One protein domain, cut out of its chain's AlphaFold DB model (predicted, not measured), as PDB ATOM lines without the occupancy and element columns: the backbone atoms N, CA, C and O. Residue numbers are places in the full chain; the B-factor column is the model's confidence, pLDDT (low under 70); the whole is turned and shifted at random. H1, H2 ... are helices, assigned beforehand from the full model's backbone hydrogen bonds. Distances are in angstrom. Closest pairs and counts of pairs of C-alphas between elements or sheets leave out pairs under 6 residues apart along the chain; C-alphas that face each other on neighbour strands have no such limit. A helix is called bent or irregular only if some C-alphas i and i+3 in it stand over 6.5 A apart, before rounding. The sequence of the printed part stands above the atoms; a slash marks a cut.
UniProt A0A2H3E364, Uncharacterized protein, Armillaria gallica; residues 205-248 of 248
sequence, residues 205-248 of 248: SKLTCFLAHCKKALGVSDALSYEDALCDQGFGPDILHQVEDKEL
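This is residues 205 to 248 of the 248 residues of an uncharacterized protein of Armillaria gallica (UniProt A0A2H3E364). A small helical hairpin, the longer H1 and the shorter H2 folded back beside it, carries a long tail, residues 233 to 248, that winds on from the end of H2. You have 44 printed residues with two named helices, H1 then H2, and no named strand; the class is all helix. The whole is compact, with a radius of gyration of the C-alphas of 9.8 A, and rounded, spanning 23 by 22 by 17 A.

Start with H1, residues 205 to 217, and look across to H2, residues 223 to 232. They touch, the closest C-alphas being those of Leu 211 and Ala 223, 5.2 A apart. They run opposite ways at a shallow tilt of 23 degrees, a helical hairpin with a tight link. O i to N i+4 pairs are within hydrogen-bond range in 8 of 9 cases in H1 and 3 of 6 in H2.

Find C-alpha 205 at (10.213, 5.334, 114.871); from there H1 runs 18.5 A to C-alpha 217. H2 runs 15.3 A to C-alpha 232 at (2.014, 15.523, 109.872); it is irregular, with C-alphas 225 and 228 7.1 A apart.

The two farthest C-alphas, of Ala 217 and Asp 232, are 24.9 A apart. The printed part has no cut and ends at the chain's last residue, 248. Look for pLDDT under 70 at residues 205, 247 and 248.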
ATOM      1  N   SER A 205      10.229   6.798 114.757       58.75
ATOM      2  CA  SER A 205      10.213   5.334 114.871       58.75
ATOM      3  C   SER A 205       9.320   4.765 115.984       58.75
ATOM      4  O   SER A 205       9.009   3.572 115.965       58.75
ATOM      5  N   LYS A 206       8.897   5.576 116.966       73.62
ATOM      6  CA  LYS A 206       8.036   5.108 118.065       73.62
ATOM      7  C   LYS A 206       6.553   5.070 117.698       73.62
ATOM      8  O   LYS A 206       5.836   4.234 118.247       73.62
ATOM      9  N   LEU A 207       6.105   5.937 116.788       82.44
ATOM     10  CA  LEU A 207       4.699   6.018 116.386       82.44
ATOM     11  C   LEU A 207       4.285   4.758 115.616       82.44
ATOM     12  O   LEU A 207       3.344   4.082 116.021       82.44
ATOM     13  N   THR A 208       5.067   4.361 114.610       83.06
ATOM     14  CA  THR A 208       4.855   3.129 113.834       83.06
ATOM     15  C   THR A 208       4.754   1.895 114.732       83.06
ATOM     16  O   THR A 208       3.829   1.091 114.613       83.06
ATOM     17  N   CYS A 209       5.684   1.755 115.685       82.88
ATOM     18  CA  CYS A 209       5.702   0.626 116.618       82.88
ATOM     19  C   CYS A 209       4.467   0.613 117.530       82.88
ATOM     20  O   CYS A 209       3.898  -0.450 117.790       82.88
ATOM     21  N   PHE A 210       4.039   1.785 118.004       83.69
ATOM     22  CA  PHE A 210       2.842   1.930 118.825       83.69
ATOM     23  C   PHE A 210       1.571   1.560 118.045       83.69
ATOM     24  O   PHE A 210       0.772   0.755 118.523       83.69
ATOM     25  N   LEU A 211       1.415   2.055 116.814       87.06
ATOM     26  CA  LEU A 211       0.264   1.746 115.960       87.06
ATOM     27  C   LEU A 211       0.224   0.261 115.566       87.06
ATOM     28  O   LEU A 211      -0.839  -0.366 115.604       87.06
ATOM     29  N   ALA A 212       1.381  -0.345 115.284       84.38
ATOM     30  CA  ALA A 212       1.495  -1.784 115.046       84.38
ATOM     31  C   ALA A 212       1.065  -2.609 116.273       84.38
ATOM     32  O   ALA A 212       0.367  -3.620 116.131       84.38
ATOM     33  N   HIS A 213       1.425  -2.162 117.481       84.44
ATOM     34  CA  HIS A 213       0.959  -2.774 118.725       84.44
ATOM     35  C   HIS A 213      -0.561  -2.624 118.895       84.44
ATOM     36  O   HIS A 213      -1.229  -3.617 119.175       84.44
ATOM     37  N   CYS A 214      -1.137  -1.441 118.666       83.44
ATOM     38  CA  CYS A 214      -2.589  -1.230 118.746       83.44
ATOM     39  C   CYS A 214      -3.359  -2.138 117.777       83.44
ATOM     40  O   CYS A 214      -4.370  -2.734 118.152       83.44
ATOM     41  N   LYS A 215      -2.844  -2.334 116.559       87.81
ATOM     42  CA  LYS A 215      -3.435  -3.264 115.590       87.81
ATOM     43  C   LYS A 215      -3.376  -4.718 116.057       87.81
ATOM     44  O   LYS A 215      -4.376  -5.427 115.987       87.81
ATOM     45  N   LYS A 216      -2.211  -5.169 116.533       81.88
ATOM     46  CA  LYS A 216      -1.969  -6.577 116.889       81.88
ATOM     47  C   LYS A 216      -2.567  -6.975 118.242       81.88
ATOM     48  O   LYS A 216      -3.073  -8.083 118.369       81.88
ATOM     49  N   ALA A 217      -2.477  -6.102 119.245       82.44
ATOM     50  CA  ALA A 217      -2.841  -6.394 120.632       82.44
ATOM     51  C   ALA A 217      -4.210  -5.828 121.037       82.44
ATOM     52  O   ALA A 217      -4.902  -6.449 121.837       82.44
ATOM     53  N   LEU A 218      -4.608  -4.673 120.487       81.06
ATOM     54  CA  LEU A 218      -5.873  -4.005 120.828       81.06
ATOM     55  C   LEU A 218      -6.951  -4.165 119.742       81.06
ATOM     56  O   LEU A 218      -8.087  -3.754 119.947       81.06
ATOM     57  N   GLY A 219      -6.615  -4.774 118.598       86.75
ATOM     58  CA  GLY A 219      -7.561  -5.049 117.511       86.75
ATOM     59  C   GLY A 219      -7.989  -3.814 116.712       86.75
ATOM     60  O   GLY A 219      -8.970  -3.875 115.968       86.75
ATOM     61  N   VAL A 220      -7.268  -2.696 116.835       85.75
ATOM     62  CA  VAL A 220      -7.549  -1.473 116.069       85.75
ATOM     63  C   VAL A 220      -7.080  -1.682 114.628       85.75
ATOM     64  O   VAL A 220      -5.905  -1.513 114.303       85.75
ATOM     65  N   SER A 221      -8.000  -2.116 113.767       84.81
ATOM     66  CA  SER A 221      -7.692  -2.603 112.411       84.81
ATOM     67  C   SER A 221      -7.011  -1.548 111.533       84.81
ATOM     68  O   SER A 221      -6.082  -1.875 110.787       84.81
ATOM     69  N   ASP A 222      -7.398  -0.287 111.731       84.31
ATOM     70  CA  ASP A 222      -6.964   0.863 110.941       84.31
ATOM     71  C   ASP A 222      -5.890   1.704 111.647       84.31
ATOM     72  O   ASP A 222      -5.564   2.790 111.201       84.31
ATOM     73  N   ALA A 223      -5.267   1.217 112.730       85.06
ATOM     74  CA  ALA A 223      -4.292   2.019 113.483       85.06
ATOM     75  C   ALA A 223      -3.154   2.577 112.602       85.06
ATOM     76  O   ALA A 223      -2.758   3.723 112.759       85.06
ATOM     77  N   LEU A 224      -2.658   1.788 111.642       85.94
ATOM     78  CA  LEU A 224      -1.569   2.200 110.748       85.94
ATOM     79  C   LEU A 224      -1.992   3.235 109.694       85.94
ATOM     80  O   LEU A 224      -1.130   3.947 109.198       85.94
ATOM     81  N   SER A 225      -3.281   3.362 109.350       86.75
ATOM     82  CA  SER A 225      -3.707   4.383 108.377       86.75
ATOM     83  C   SER A 225      -3.672   5.801 108.945       86.75
ATOM     84  O   SER A 225      -3.714   6.757 108.182       86.75
ATOM     85  N   TYR A 226      -3.577   5.939 110.270       83.56
ATOM     86  CA  TYR A 226      -3.438   7.228 110.943       83.56
ATOM     87  C   TYR A 226      -1.976   7.664 111.096       83.56
ATOM     88  O   TYR A 226      -1.728   8.764 111.576       83.56
ATOM     89  N   GLU A 227      -1.000   6.837 110.701       87.19
ATOM     90  CA  GLU A 227       0.423   7.138 110.897       87.19
ATOM     91  C   GLU A 227       0.836   8.452 110.232       87.19
ATOM     92  O   GLU A 227       1.390   9.317 110.907       87.19
ATOM     93  N   ASP A 228       0.502   8.630 108.951       84.25
ATOM     94  CA  ASP A 228       0.849   9.837 108.197       84.25
ATOM     95  C   ASP A 228       0.171  11.080 108.793       84.25
ATOM     96  O   ASP A 228       0.830  12.081 109.062       84.25
ATOM     97  N   ALA A 229      -1.126  10.992 109.109       85.06
ATOM     98  CA  ALA A 229      -1.892  12.107 109.671       85.06
ATOM     99  C   ALA A 229      -1.404  12.530 111.068       85.06
ATOM    100  O   ALA A 229      -1.371  13.720 111.385       85.06
ATOM    101  N   LEU A 230      -1.019  11.564 111.908       85.50
ATOM    102  CA  LEU A 230      -0.439  11.821 113.225       85.50
ATOM    103  C   LEU A 230       0.986  12.375 113.093       85.50
ATOM    104  O   LEU A 230       1.366  13.269 113.846       85.50
ATOM    105  N   CYS A 231       1.761  11.896 112.117       84.19
ATOM    106  CA  CYS A 231       3.108  12.393 111.850       84.19
ATOM    107  C   CYS A 231       3.089  13.849 111.361       84.19
ATOM    108  O   CYS A 231       3.828  14.676 111.899       84.19
ATOM    109  N   ASP A 232       2.194  14.175 110.426       82.75
ATOM    110  CA  ASP A 232       2.014  15.523 109.872       82.75
ATOM    111  C   ASP A 232       1.595  16.540 110.942       82.75
ATOM    112  O   ASP A 232       2.010  17.700 110.912       82.75
ATOM    113  N   GLN A 233       0.809  16.098 111.927       81.12
ATOM    114  CA  GLN A 233       0.393  16.916 113.069       81.12
ATOM    115  C   GLN A 233       1.418  16.928 114.217       81.12
ATOM    116  O   GLN A 233       1.249  17.650 115.199       81.12
ATOM    117  N   GLY A 234       2.505  16.157 114.105       82.50
ATOM    118  CA  GLY A 234       3.531  16.041 115.142       82.50
ATOM    119  C   GLY A 234       3.076  15.267 116.384       82.50
ATOM    120  O   GLY A 234       3.705  15.380 117.441       82.50
ATOM    121  N   PHE A 235       2.005  14.478 116.276       84.94
ATOM    122  CA  PHE A 235       1.462  13.669 117.357       84.94
ATOM    123  C   PHE A 235       2.301  12.413 117.604       84.94
ATOM    124  O   PHE A 235       2.369  11.488 116.795       84.94
ATOM    125  N   GLY A 236       2.949  12.386 118.767       84.00
ATOM    126  CA  GLY A 236       3.663  11.225 119.283       84.00
ATOM    127  C   GLY A 236       2.788  10.344 120.186       84.00
ATOM    128  O   GLY A 236       1.764  10.797 120.708       84.00
ATOM    129  N   PRO A 237       3.196   9.084 120.426       80.25
ATOM    130  CA  PRO A 237       2.489   8.161 121.325       80.25
ATOM    131  C   PRO A 237       2.354   8.676 122.767       80.25
ATOM    132  O   PRO A 237       1.470   8.248 123.502       80.25
ATOM    133  N   ASP A 238       3.222   9.593 123.179       77.75
ATOM    134  CA  ASP A 238       3.241  10.240 124.487       77.75
ATOM    135  C   ASP A 238       2.150  11.306 124.658       77.75
ATOM    136  O   ASP A 238       1.647  11.467 125.766       77.75
ATOM    137  N   ILE A 239       1.739  11.984 123.583       82.19
ATOM    138  CA  ILE A 239       0.720  13.049 123.624       82.19
ATOM    139  C   ILE A 239      -0.639  12.626 123.063       82.19
ATOM    140  O   ILE A 239      -1.617  13.335 123.264       82.19
ATOM    141  N   LEU A 240      -0.735  11.439 122.457       80.75
ATOM    142  CA  LEU A 240      -1.980  10.864 121.928       80.75
ATOM    143  C   LEU A 240      -3.125  10.809 122.958       80.75
ATOM    144  O   LEU A 240      -4.279  10.964 122.591       80.75
ATOM    145  N   HIS A 241      -2.821  10.650 124.252       79.12
ATOM    146  CA  HIS A 241      -3.830  10.658 125.324       79.12
ATOM    147  C   HIS A 241      -4.381  12.056 125.666       79.12
ATOM    148  O   HIS A 241      -5.314  12.165 126.461       79.12
ATOM    149  N   GLN A 242      -3.760  13.113 125.140       76.81
ATOM    150  CA  GLN A 242      -4.143  14.515 125.344       76.81
ATOM    151  C   GLN A 242      -4.859  15.097 124.122       76.81
ATOM    152  O   GLN A 242      -5.449  16.168 124.234       76.81
ATOM    153  N   VAL A 243      -4.802  14.407 122.978       78.19
ATOM    154  CA  VAL A 243      -5.535  14.779 121.767       78.19
ATOM    155  C   VAL A 243      -7.000  14.405 121.972       78.19
ATOM    156  O   VAL A 243      -7.316  13.283 122.364       78.19
ATOM    157  N   GLU A 244      -7.899  15.362 121.764       76.69
ATOM    158  CA  GLU A 244      -9.334  15.100 121.850       76.69
ATOM    159  C   GLU A 244      -9.784  14.213 120.678       76.69
ATOM    160  O   GLU A 244      -9.328  14.407 119.556       76.69
ATOM    161  N   ASP A 245     -10.752  13.313 120.894       74.88
ATOM    162  CA  ASP A 245     -11.272  12.393 119.858       74.88
ATOM    163  C   ASP A 245     -11.743  13.089 118.565       74.88
ATOM    164  O   ASP A 245     -11.862  12.459 117.522       74.88
ATOM    165  N   LYS A 246     -12.041  14.392 118.623       75.88
ATOM    166  CA  LYS A 246     -12.457  15.209 117.471       75.88
ATOM    167  C   LYS A 246     -11.296  15.622 116.549       75.88
ATOM    168  O   LYS A 246     -11.557  16.136 115.465       75.88
ATOM    169  N   GLU A 247     -10.057  15.488 117.017       67.81
ATOM    170  CA  GLU A 247      -8.820  15.859 116.312       67.81
ATOM    171  C   GLU A 247      -8.040  14.625 115.808       67.81
ATOM    172  O   GLU A 247      -6.984  14.781 115.191       67.81
ATOM    173  N   LEU A 248      -8.573  13.418 116.051       66.56
ATOM    174  CA  LEU A 248      -8.044  12.113 115.630       66.56
ATOM    175  C   LEU A 248      -8.758  11.552 114.392       66.56
ATOM    176  O   LEU A 248      -9.985  11.760 114.248       66.56
TER     177      LEU A 248